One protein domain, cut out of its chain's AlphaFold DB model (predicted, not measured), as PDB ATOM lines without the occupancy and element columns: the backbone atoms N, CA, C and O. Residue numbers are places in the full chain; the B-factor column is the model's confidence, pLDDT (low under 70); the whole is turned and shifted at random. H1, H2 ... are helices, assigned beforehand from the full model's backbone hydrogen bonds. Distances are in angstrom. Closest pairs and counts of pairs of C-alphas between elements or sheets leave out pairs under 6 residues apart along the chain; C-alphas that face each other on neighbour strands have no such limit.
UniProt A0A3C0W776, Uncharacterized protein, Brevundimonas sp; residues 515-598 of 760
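Overview. This is residues 515 to 598 of the 760 residues of an uncharacterized protein of Brevundimonas sp (UniProt A0A3C0W776). Five short helices pack mostly crosswise, with H3 in the middle: H2 and H5 pack on it, H1 meets its last residues about perpendicular, and H4 covers H2 and H5. Between H2 and H3 a long loop, residues 539 to 559, reaches away from the helices, drawn together by a short pairing. The printed part has 84 residues, all helix by class, in the order H1 to H5 with no named strand. It is compact, with a radius of gyration of the C-alphas of 13.0 A, and only just flat, spanning 36 by 34 by 19 A.

Arrangement. H3, residues 560 to 572, is the hub. H2, residues 530 to 538, touches it at a steep tilt of 53 degrees, opposite ways; their closest C-alphas, Arg 534 and Ala 567, are 5.5 A apart. H1, residues 515 to 525, touches residues 568 to 572 of H3 alone, about perpendicular at 88 degrees; the closest C-alphas, Asn 524 and Arg 568, are 5.5 A apart. H5, residues 590 to 596, touches residues 566 to 570 of H3 alone, at a steep tilt of 69 degrees, only just short of about perpendicular; the closest C-alphas, Ile 566 and Val 591, are 7.2 A apart. H4, residues 577 to 585, touches H2 at a shallow tilt of 29 degrees, the same way, with closest C-alphas Met 533 and Ala 577 at 4.6 A. H3 and H4 are apart. In H1 to H5 every O i to N i+4 pair is within hydrogen-bond range.

Along the chain. H3 measures 18.1 A from first to last C-alpha, H1 15.1 A. C-alpha 515 is at (-16.322, -28.633, -1.901) and C-alpha 596 at (0.204, -35.024, 18.568).

Size, cuts and confidence. The farthest C-alphas, Gly 515 and Ala 586, are 37.7 A apart. The printed part has no cut. The link from H2 to H3 is long; residues 542 to 543 pair antiparallel with 555 to 556. Residues 515 to 518, 543 to 554, 561 and 598 have pLDDT under 70.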
ATOM      1  N   GLY A 515     -14.935 -28.205  -2.101       59.28
ATOM      2  CA  GLY A 515     -16.322 -28.633  -1.901       59.28
ATOM      3  C   GLY A 515     -16.539 -30.002  -1.226       59.28
ATOM      4  O   GLY A 515     -17.562 -30.186  -0.569       59.28
ATOM      5  N   ALA A 516     -15.622 -30.968  -1.347       64.62
ATOM      6  CA  ALA A 516     -15.707 -32.260  -0.655       64.62
ATOM      7  C   ALA A 516     -15.365 -32.128   0.838       64.62
ATOM      8  O   ALA A 516     -16.029 -32.738   1.677       64.62
ATOM      9  N   MET A 517     -14.380 -31.287   1.173       67.06
ATOM     10  CA  MET A 517     -14.065 -30.951   2.564       67.06
ATOM     11  C   MET A 517     -15.220 -30.178   3.208       67.06
ATOM     12  O   MET A 517     -15.679 -30.550   4.282       67.06
ATOM     13  N   GLU A 518     -15.773 -29.182   2.512       69.25
ATOM     14  CA  GLU A 518     -16.943 -28.428   2.978       69.25
ATOM     15  C   GLU A 518     -18.192 -29.298   3.178       69.25
ATOM     16  O   GLU A 518     -19.034 -29.009   4.032       69.25
ATOM     17  N   ALA A 519     -18.385 -30.324   2.346       72.25
ATOM     18  CA  ALA A 519     -19.504 -31.252   2.488       72.25
ATOM     19  C   ALA A 519     -19.357 -32.126   3.742       72.25
ATOM     20  O   ALA A 519     -20.336 -32.318   4.465       72.25
ATOM     21  N   GLU A 520     -18.145 -32.610   4.017       78.31
ATOM     22  CA  GLU A 520     -17.846 -33.404   5.211       78.31
ATOM     23  C   GLU A 520     -17.930 -32.561   6.488       78.31
ATOM     24  O   GLU A 520     -18.528 -32.994   7.471       78.31
ATOM     25  N   ASP A 521     -17.419 -31.328   6.466       80.44
ATOM     26  CA  ASP A 521     -17.518 -30.396   7.592       80.44
ATOM     27  C   ASP A 521     -18.978 -30.130   7.970       80.44
ATOM     28  O   ASP A 521     -19.349 -30.281   9.134       80.44
ATOM     29  N   ARG A 522     -19.843 -29.860   6.980       80.06
ATOM     30  CA  ARG A 522     -21.292 -29.699   7.200       80.06
ATOM     31  C   ARG A 522     -21.942 -30.952   7.782       80.06
ATOM     32  O   ARG A 522     -22.834 -30.846   8.624       80.06
ATOM     33  N   LEU A 523     -21.523 -32.134   7.333       82.00
ATOM     34  CA  LEU A 523     -22.028 -33.405   7.849       82.00
ATOM     35  C   LEU A 523     -21.616 -33.619   9.311       82.00
ATOM     36  O   LEU A 523     -22.454 -33.989  10.134       82.00
ATOM     37  N   ASN A 524     -20.357 -33.338   9.643       84.75
ATOM     38  CA  ASN A 524     -19.835 -33.451  11.003       84.75
ATOM     39  C   ASN A 524     -20.453 -32.404  11.936       84.75
ATOM     40  O   ASN A 524     -20.748 -32.706  13.090       84.75
ATOM     41  N   GLU A 525     -20.718 -31.195  11.445       84.56
ATOM     42  CA  GLU A 525     -21.379 -30.147  12.223       84.56
ATOM     43  C   GLU A 525     -22.839 -30.454  12.546       84.56
ATOM     44  O   GLU A 525     -23.340 -30.085  13.609       84.56
ATOM     45  N   ALA A 526     -23.523 -31.158  11.645       83.75
ATOM     46  CA  ALA A 526     -24.878 -31.634  11.881       83.75
ATOM     47  C   ALA A 526     -24.937 -32.781  12.908       83.75
ATOM     48  O   ALA A 526     -26.033 -33.173  13.324       83.75
ATOM     49  N   ALA A 527     -23.792 -33.336  13.330       83.56
ATOM     50  CA  ALA A 527     -23.762 -34.391  14.329       83.56
ATOM     51  C   ALA A 527     -24.271 -33.861  15.685       83.56
ATOM     52  O   ALA A 527     -23.785 -32.841  16.182       83.56
ATOM     53  N   PRO A 528     -25.199 -34.574  16.351       83.69
ATOM     54  CA  PRO A 528     -25.823 -34.101  17.591       83.69
ATOM     55  C   PRO A 528     -24.830 -33.906  18.745       83.69
ATOM     56  O   PRO A 528     -25.138 -33.223  19.721       83.69
ATOM     57  N   ASP A 529     -23.644 -34.506  18.646       81.44
ATOM     58  CA  ASP A 529     -22.634 -34.516  19.699       81.44
ATOM     59  C   ASP A 529     -21.559 -33.427  19.540       81.44
ATOM     60  O   ASP A 529     -20.767 -33.210  20.458       81.44
ATOM     61  N   LEU A 530     -21.543 -32.695  18.417       86.62
ATOM     62  CA  LEU A 530     -20.507 -31.700  18.112       86.62
ATOM     63  C   LEU A 530     -20.392 -30.627  19.208       86.62
ATOM     64  O   LEU A 530     -19.296 -30.320  19.672       86.62
ATOM     65  N   ALA A 531     -21.518 -30.082  19.676       85.31
ATOM     66  CA  ALA A 531     -21.527 -29.036  20.701       85.31
ATOM     67  C   ALA A 531     -20.952 -29.519  22.049       85.31
ATOM     68  O   ALA A 531     -20.232 -28.785  22.735       85.31
ATOM     69  N   ARG A 532     -21.233 -30.779  22.418       91.00
ATOM     70  CA  ARG A 532     -20.683 -31.406  23.630       91.00
ATOM     71  C   ARG A 532     -19.194 -31.696  23.456       91.00
ATOM     72  O   ARG A 532     -18.412 -31.369  24.347       91.00
ATOM     73  N   MET A 533     -18.806 -32.240  22.302       91.62
ATOM     74  CA  MET A 533     -17.416 -32.510  21.934       91.62
ATOM     75  C   MET A 533     -16.570 -31.236  22.005       91.62
ATOM     76  O   MET A 533     -15.521 -31.204  22.646       91.62
ATOM     77  N   ARG A 534     -17.069 -30.143  21.429       88.94
ATOM     78  CA  ARG A 534     -16.390 -28.851  21.435       88.94
ATOM     79  C   ARG A 534     -16.186 -28.302  22.842       88.94
ATOM     80  O   ARG A 534     -15.081 -27.882  23.167       88.94
ATOM     81  N   THR A 535     -17.207 -28.371  23.699       88.00
ATOM     82  CA  THR A 535     -17.076 -27.964  25.110       88.00
ATOM     83  C   THR A 535     -15.957 -28.740  25.820       88.00
ATOM     84  O   THR A 535     -15.195 -28.163  26.597       88.00
ATOM     85  N   LEU A 536     -15.827 -30.045  25.548       89.88
ATOM     86  CA  LEU A 536     -14.744 -30.865  26.104       89.88
ATOM     87  C   LEU A 536     -13.367 -30.439  25.575       89.88
ATOM     88  O   LEU A 536     -12.405 -30.385  26.345       89.88
ATOM     89  N   ILE A 537     -13.263 -30.121  24.283       88.50
ATOM     90  CA  ILE A 537     -12.008 -29.700  23.645       88.50
ATOM     91  C   ILE A 537     -11.560 -28.325  24.151       88.50
ATOM     92  O   ILE A 537     -10.408 -28.184  24.545       88.50
ATOM     93  N   GLU A 538     -12.461 -27.343  24.243       86.38
ATOM     94  CA  GLU A 538     -12.158 -25.993  24.756       86.38
ATOM     95  C   GLU A 538     -11.623 -26.017  26.200       86.38
ATOM     96  O   GLU A 538     -10.816 -25.174  26.608       86.38
ATOM     97  N   ALA A 539     -12.046 -27.011  26.985       84.94
ATOM     98  CA  ALA A 539     -11.573 -27.233  28.347       84.94
ATOM     99  C   ALA A 539     -10.237 -27.998  28.428       84.94
ATOM    100  O   ALA A 539      -9.679 -28.117  29.520       84.94
ATOM    101  N   THR A 540      -9.722 -28.515  27.309       84.56
ATOM    102  CA  THR A 540      -8.515 -29.346  27.252       84.56
ATOM    103  C   THR A 540      -7.300 -28.507  26.861       84.56
ATOM    104  O   THR A 540      -7.234 -28.048  25.725       84.56
ATOM    105  N   PRO A 541      -6.299 -28.330  27.740       84.56
ATOM    106  CA  PRO A 541      -5.031 -27.735  27.341       84.56
ATOM    107  C   PRO A 541      -4.320 -28.640  26.329       84.56
ATOM    108  O   PRO A 541      -4.090 -29.824  26.615       84.56
ATOM    109  N   ILE A 542      -3.980 -28.075  25.173       80.88
ATOM    110  CA  ILE A 542      -3.233 -28.729  24.096       80.88
ATOM    111  C   ILE A 542      -1.881 -28.041  23.913       80.88
ATOM    112  O   ILE A 542      -1.738 -26.847  24.185       80.88
ATOM    113  N   ARG A 543      -0.884 -28.794  23.449       68.50
ATOM    114  CA  ARG A 543       0.457 -28.262  23.209       68.50
ATOM    115  C   ARG A 543       0.428 -27.267  22.050       68.50
ATOM    116  O   ARG A 543      -0.102 -27.573  20.982       68.50
ATOM    117  N   ALA A 544       1.000 -26.084  22.252       59.91
ATOM    118  CA  ALA A 544       1.157 -25.114  21.176       59.91
ATOM    119  C   ALA A 544       2.254 -25.570  20.199       59.91
ATOM    120  O   ALA A 544       3.389 -25.803  20.610       59.91
ATOM    121  N   ILE A 545       1.926 -25.672  18.910       51.28
ATOM    122  CA  ILE A 545       2.905 -25.949  17.853       51.28
ATOM    123  C   ILE A 545       3.499 -24.605  17.414       51.28
ATOM    124  O   ILE A 545       2.810 -23.785  16.806       51.28
ATOM    125  N   HIS A 546       4.763 -24.345  17.749       44.16
ATOM    126  CA  HIS A 546       5.476 -23.163  17.259       44.16
ATOM    127  C   HIS A 546       5.966 -23.381  15.819       44.16
ATOM    128  O   HIS A 546       6.298 -24.499  15.431       44.16
ATOM    129  N   ALA A 547       6.070 -22.298  15.037       33.22
ATOM    130  CA  ALA A 547       6.465 -22.289  13.619       33.22
ATOM    131  C   ALA A 547       7.923 -22.737  13.326       33.22
ATOM    132  O   ALA A 547       8.467 -22.427  12.271       33.22
ATOM    133  N   GLY A 548       8.556 -23.470  14.244       36.88
ATOM    134  CA  GLY A 548       9.867 -24.105  14.089       36.88
ATOM    135  C   GLY A 548       9.891 -25.584  14.490       36.88
ATOM    136  O   GLY A 548      10.968 -26.157  14.565       36.88
ATOM    137  N   GLY A 549       8.739 -26.204  14.784       38.56
ATOM    138  CA  GLY A 549       8.664 -27.631  15.134       38.56
ATOM    139  C   GLY A 549       9.188 -28.002  16.530       38.56
ATOM    140  O   GLY A 549       9.200 -29.180  16.872       38.56
ATOM    141  N   GLU A 550       9.596 -27.032  17.356       38.34
ATOM    142  CA  GLU A 550      10.074 -27.298  18.720       38.34
ATOM    143  C   GLU A 550       8.937 -27.788  19.640       38.34
ATOM    144  O   GLU A 550       7.864 -27.186  19.725       38.34
ATOM    145  N   ALA A 551       9.202 -28.889  20.351       42.91
ATOM    146  CA  ALA A 551       8.251 -29.646  21.171       42.91
ATOM    147  C   ALA A 551       7.936 -29.034  22.555       42.91
ATOM    148  O   ALA A 551       7.140 -29.611  23.298       42.91
ATOM    149  N   ASP A 552       8.544 -27.895  22.903       48.78
ATOM    150  CA  ASP A 552       8.563 -27.341  24.269       48.78
ATOM    151  C   ASP A 552       7.601 -26.152  24.482       48.78
ATOM    152  O   ASP A 552       7.693 -25.424  25.476       48.78
ATOM    153  N   GLY A 553       6.649 -25.940  23.567       51.78
ATOM    154  CA  GLY A 553       5.607 -24.922  23.729       51.78
ATOM    155  C   GLY A 553       4.708 -25.197  24.949       51.78
ATOM    156  O   GLY A 553       4.386 -26.358  25.223       51.78
ATOM    157  N   PRO A 554       4.266 -24.168  25.700       66.00
ATOM    158  CA  PRO A 554       3.378 -24.369  26.841       66.00
ATOM    159  C   PRO A 554       2.026 -24.950  26.401       66.00
ATOM    160  O   PRO A 554       1.502 -24.609  25.339       66.00
ATOM    161  N   ASP A 555       1.428 -25.789  27.251       76.19
ATOM    162  CA  ASP A 555       0.041 -26.226  27.079       76.19
ATOM    163  C   ASP A 555      -0.888 -25.006  27.182       76.19
ATOM    164  O   ASP A 555      -0.937 -24.322  28.210       76.19
ATOM    165  N   MET A 556      -1.649 -24.739  26.124       74.88
ATOM    166  CA  MET A 556      -2.590 -23.625  26.047       74.88
ATOM    167  C   MET A 556      -4.000 -24.127  25.762       74.88
ATOM    168  O   MET A 556      -4.206 -25.206  25.206       74.88
ATOM    169  N   ARG A 557      -5.005 -23.335  26.147       78.25
ATOM    170  CA  ARG A 557      -6.371 -23.610  25.696       78.25
ATOM    171  C   ARG A 557      -6.441 -23.390  24.183       78.25
ATOM    172  O   ARG A 557      -5.956 -22.351  23.727       78.25
ATOM    173  N   PRO A 558      -7.032 -24.322  23.419       73.75
ATOM    174  CA  PRO A 558      -7.237 -24.115  21.996       73.75
ATOM    175  C   PRO A 558      -8.107 -22.877  21.777       73.75
ATOM    176  O   PRO A 558      -8.999 -22.574  22.576       73.75
ATOM    177  N   SER A 559      -7.875 -22.169  20.672       74.19
ATOM    178  CA  SER A 559      -8.834 -21.166  20.214       74.19
ATOM    179  C   SER A 559     -10.175 -21.850  19.922       74.19
ATOM    180  O   SER A 559     -10.235 -23.064  19.695       74.19
ATOM    181  N   ARG A 560     -11.269 -21.083  19.893       71.19
ATOM    182  CA  ARG A 560     -12.565 -21.602  19.421       71.19
ATOM    183  C   ARG A 560     -12.432 -22.222  18.026       71.19
ATOM    184  O   ARG A 560     -13.020 -23.269  17.764       71.19
ATOM    185  N   ALA A 561     -11.547 -21.648  17.209       65.56
ATOM    186  CA  ALA A 561     -11.330 -22.086  15.851       65.56
ATOM    187  C   ALA A 561     -10.686 -23.474  15.808       65.56
ATOM    188  O   ALA A 561     -11.230 -24.424  15.246       65.56
ATOM    189  N   SER A 562      -9.561 -23.624  16.507       72.44
ATOM    190  CA  SER A 562      -8.901 -24.917  16.666       72.44
ATOM    191  C   SER A 562      -9.828 -25.943  17.321       72.44
ATOM    192  O   SER A 562      -9.835 -27.101  16.921       72.44
ATOM    193  N   SER A 563     -10.650 -25.525  18.286       81.12
ATOM    194  CA  SER A 563     -11.573 -26.423  18.986       81.12
ATOM    195  C   SER A 563     -12.639 -27.007  18.064       81.12
ATOM    196  O   SER A 563     -12.937 -28.196  18.158       81.12
ATOM    197  N   LEU A 564     -13.197 -26.198  17.163       83.12
ATOM    198  CA  LEU A 564     -14.181 -26.661  16.189       83.12
ATOM    199  C   LEU A 564     -13.557 -27.592  15.148       83.12
ATOM    200  O   LEU A 564     -14.137 -28.637  14.866       83.12
ATOM    201  N   GLN A 565     -12.362 -27.274  14.641       81.56
ATOM    202  CA  GLN A 565     -11.669 -28.161  13.704       81.56
ATOM    203  C   GLN A 565     -11.395 -29.533  14.335       81.56
ATOM    204  O   GLN A 565     -11.758 -30.561  13.770       81.56
ATOM    205  N   ILE A 566     -10.847 -29.557  15.556       87.56
ATOM    206  CA  ILE A 566     -10.596 -30.806  16.289       87.56
ATOM    207  C   ILE A 566     -11.912 -31.558  16.549       87.56
ATOM    208  O   ILE A 566     -11.948 -32.784  16.456       87.56
ATOM    209  N   ALA A 567     -13.008 -30.848  16.847       90.31
ATOM    210  CA  ALA A 567     -14.314 -31.469  17.041       90.31
ATOM    211  C   ALA A 567     -14.810 -32.153  15.761       90.31
ATOM    212  O   ALA A 567     -15.247 -33.300  15.831       90.31
ATOM    213  N   ARG A 568     -14.705 -31.488  14.602       88.44
ATOM    214  CA  ARG A 568     -15.058 -32.078  13.303       88.44
ATOM    215  C   ARG A 568     -14.225 -33.305  12.991       88.44
ATOM    216  O   ARG A 568     -14.785 -34.320  12.597       88.44
ATOM    217  N   ASP A 569     -12.913 -33.226  13.193       88.38
ATOM    218  CA  ASP A 569     -12.014 -34.337  12.898       88.38
ATOM    219  C   ASP A 569     -12.313 -35.556  13.778       88.38
ATOM    220  O   ASP A 569     -12.455 -36.661  13.258       88.38
ATOM    221  N   LEU A 570     -12.495 -35.370  15.091       92.19
ATOM    222  CA  LEU A 570     -12.840 -36.467  16.000       92.19
ATOM    223  C   LEU A 570     -14.227 -37.056  15.700       92.19
ATOM    224  O   LEU A 570     -14.373 -38.278  15.681       92.19
ATOM    225  N   VAL A 571     -15.229 -36.219  15.414       91.44
ATOM    226  CA  VAL A 571     -16.563 -36.685  14.990       91.44
ATOM    227  C   VAL A 571     -16.479 -37.455  13.671       91.44
ATOM    228  O   VAL A 571     -17.064 -38.531  13.556       91.44
ATOM    229  N   GLY A 572     -15.706 -36.962  12.703       86.31
ATOM    230  CA  GLY A 572     -15.472 -37.627  11.420       86.31
ATOM    231  C   GLY A 572     -14.740 -38.965  11.565       86.31
ATOM    232  O   GLY A 572     -14.996 -39.895  10.802       86.31
ATOM    233  N   LEU A 573     -13.888 -39.102  12.585       87.69
ATOM    234  CA  LEU A 573     -13.268 -40.368  12.990       87.69
ATOM    235  C   LEU A 573     -14.214 -41.293  13.779       87.69
ATOM    236  O   LEU A 573     -13.837 -42.423  14.076       87.69
ATOM    237  N   GLY A 574     -15.438 -40.854  14.082       89.12
ATOM    238  CA  GLY A 574     -16.467 -41.650  14.751       89.12
ATOM    239  C   GLY A 574     -16.518 -41.504  16.274       89.12
ATOM    240  O   GLY A 574     -17.308 -42.203  16.909       89.12
ATOM    241  N   PHE A 575     -15.733 -40.601  16.871       91.75
ATOM    242  CA  PHE A 575     -15.749 -40.385  18.319       91.75
ATOM    243  C   PHE A 575     -17.025 -39.681  18.784       91.75
ATOM    244  O   PHE A 575     -17.490 -38.709  18.187       91.75
ATOM    245  N   THR A 576     -17.523 -40.113  19.942       92.94
ATOM    246  CA  THR A 576     -18.571 -39.411  20.698       92.94
ATOM    247  C   THR A 576     -17.971 -38.637  21.872       92.94
ATOM    248  O   THR A 576     -16.920 -38.996  22.404       92.94
ATOM    249  N   ALA A 577     -18.628 -37.570  22.318       92.31
ATOM    250  CA  ALA A 577     -18.233 -36.771  23.469       92.31
ATOM    251  C   ALA A 577     -18.180 -37.620  24.747       92.31
ATOM    252  O   ALA A 577     -17.278 -37.449  25.566       92.31
ATOM    253  N   ASP A 578     -19.110 -38.569  24.904       92.44
ATOM    254  CA  ASP A 578     -19.120 -39.501  26.036       92.44
ATOM    255  C   ASP A 578     -17.919 -40.457  25.994       92.44
ATOM    256  O   ASP A 578     -17.286 -40.712  27.021       92.44
ATOM    257  N   GLU A 579     -17.549 -40.937  24.806       91.44
ATOM    258  CA  GLU A 579     -16.344 -41.740  24.621       91.44
ATOM    259  C   GLU A 579     -15.066 -40.950  24.903       91.44
ATOM    260  O   GLU A 579     -14.208 -41.432  25.643       91.44
ATOM    261  N   VAL A 580     -14.959 -39.728  24.382       93.44
ATOM    262  CA  VAL A 580     -13.815 -38.846  24.637       93.44
ATOM    263  C   VAL A 580     -13.694 -38.544  26.128       93.44
ATOM    264  O   VAL A 580     -12.613 -38.694  26.694       93.44
ATOM    265  N   ALA A 581     -14.789 -38.191  26.805       92.50
ATOM    266  CA  ALA A 581     -14.785 -37.952  28.247       92.50
ATOM    267  C   ALA A 581     -14.354 -39.198  29.041       92.50
ATOM    268  O   ALA A 581     -13.547 -39.094  29.969       92.50
ATOM    269  N   ARG A 582     -14.847 -40.380  28.654       91.12
ATOM    270  CA  ARG A 582     -14.485 -41.665  29.270       91.12
ATOM    271  C   ARG A 582     -13.000 -41.982  29.097       91.12
ATOM    272  O   ARG A 582     -12.341 -42.321  30.077       91.12
ATOM    273  N   LEU A 583     -12.471 -41.867  27.881       91.56
ATOM    274  CA  LEU A 583     -11.066 -42.159  27.588       91.56
ATOM    275  C   LEU A 583     -10.136 -41.172  28.312       91.56
ATOM    276  O   LEU A 583      -9.174 -41.596  28.957       91.56
ATOM    277  N   LYS A 584     -10.492 -39.881  28.349       91.75
ATOM    278  CA  LYS A 584      -9.782 -38.866  29.145       91.75
ATOM    279  C   LYS A 584      -9.738 -39.219  30.630       91.75
ATOM    280  O   LYS A 584      -8.677 -39.124  31.243       91.75
ATOM    281  N   ALA A 585     -10.857 -39.658  31.211       90.75
ATOM    282  CA  ALA A 585     -10.912 -40.075  32.615       90.75
ATOM    283  C   ALA A 585     -10.013 -41.291  32.911       90.75
ATOM    284  O   ALA A 585      -9.512 -41.427  34.026       90.75
ATOM    285  N   ALA A 586      -9.771 -42.137  31.910       88.69
ATOM    286  CA  ALA A 586      -8.868 -43.281  31.982       88.69
ATOM    287  C   ALA A 586      -7.402 -42.948  31.613       88.69
ATOM    288  O   ALA A 586      -6.570 -43.850  31.553       88.69
ATOM    289  N   GLY A 587      -7.067 -41.671  31.383       88.94
ATOM    290  CA  GLY A 587      -5.709 -41.223  31.050       88.94
ATOM    291  C   GLY A 587      -5.318 -41.381  29.576       88.94
ATOM    292  O   GLY A 587      -4.150 -41.204  29.238       88.94
ATOM    293  N   ALA A 588      -6.274 -41.680  28.698       91.88
ATOM    294  CA  ALA A 588      -6.083 -41.848  27.263       91.88
ATOM    295  C   ALA A 588      -6.821 -40.720  26.524       91.88
ATOM    296  O   ALA A 588      -7.996 -40.853  26.230       91.88
ATOM    297  N   ASP A 589      -6.189 -39.570  26.281       92.69
ATOM    298  CA  ASP A 589      -6.881 -38.367  25.783       92.69
ATOM    299  C   ASP A 589      -6.916 -38.284  24.239       92.69
ATOM    300  O   ASP A 589      -5.882 -37.969  23.644       92.69
ATOM    301  N   PRO A 590      -8.075 -38.484  23.569       93.56
ATOM    302  CA  PRO A 590      -8.152 -38.427  22.105       93.56
ATOM    303  C   PRO A 590      -7.893 -37.032  21.531       93.56
ATOM    304  O   PRO A 590      -7.399 -36.911  20.415       93.56
ATOM    305  N   VAL A 591      -8.171 -35.970  22.297       92.25
ATOM    306  CA  VAL A 591      -7.942 -34.581  21.863       92.25
ATOM    307  C   VAL A 591      -6.446 -34.313  21.746       92.25
ATOM    308  O   VAL A 591      -5.986 -33.771  20.746       92.25
ATOM    309  N   ARG A 592      -5.673 -34.725  22.757       88.94
ATOM    310  CA  ARG A 592      -4.208 -34.609  22.733       88.94
ATOM    311  C   ARG A 592      -3.600 -35.527  21.689       88.94
ATOM    312  O   ARG A 592      -2.780 -35.069  20.908       88.94
ATOM    313  N   ALA A 593      -4.072 -36.771  21.627       90.00
ATOM    314  CA  ALA A 593      -3.593 -37.728  20.645       90.00
ATOM    315  C   ALA A 593      -3.750 -37.211  19.207       90.00
ATOM    316  O   ALA A 593      -2.824 -37.358  18.418       90.00
ATOM    317  N   TRP A 594      -4.875 -36.557  18.886       88.75
ATOM    318  CA  TRP A 594      -5.090 -35.919  17.584       88.75
ATOM    319  C   TRP A 594      -4.113 -34.773  17.312       88.75
ATOM    320  O   TRP A 594      -3.558 -34.682  16.222       88.75
ATOM    321  N   VAL A 595      -3.864 -33.904  18.294       83.69
ATOM    322  CA  VAL A 595      -2.902 -32.799  18.134       83.69
ATOM    323  C   VAL A 595      -1.482 -33.330  17.927       83.69
ATOM    324  O   VAL A 595      -0.766 -32.819  17.062       83.69
ATOM    325  N   ASP A 596      -1.109 -34.385  18.655       81.38
ATOM    326  CA  ASP A 596       0.204 -35.024  18.568       81.38
ATOM    327  C   ASP A 596       0.475 -35.615  17.172       81.38
ATOM    328  O   ASP A 596       1.631 -35.730  16.772       81.38
ATOM    329  N   GLU A 597      -0.549 -35.904  16.360       77.81
ATOM    330  CA  GLU A 597      -0.367 -36.353  14.969       77.81
ATOM    331  C   GLU A 597       0.394 -35.356  14.080       77.81
ATOM    332  O   GLU A 597       0.939 -35.749  13.044       77.81
ATOM    333  N   ASN A 598       0.532 -34.101  14.511       67.38
ATOM    334  CA  ASN A 598       1.354 -33.082  13.861       67.38
ATOM    335  C   ASN A 598       2.828 -33.131  14.308       67.38
ATOM    336  O   ASN A 598       3.414 -32.112  14.665       67.38
TER     337      ASN A 598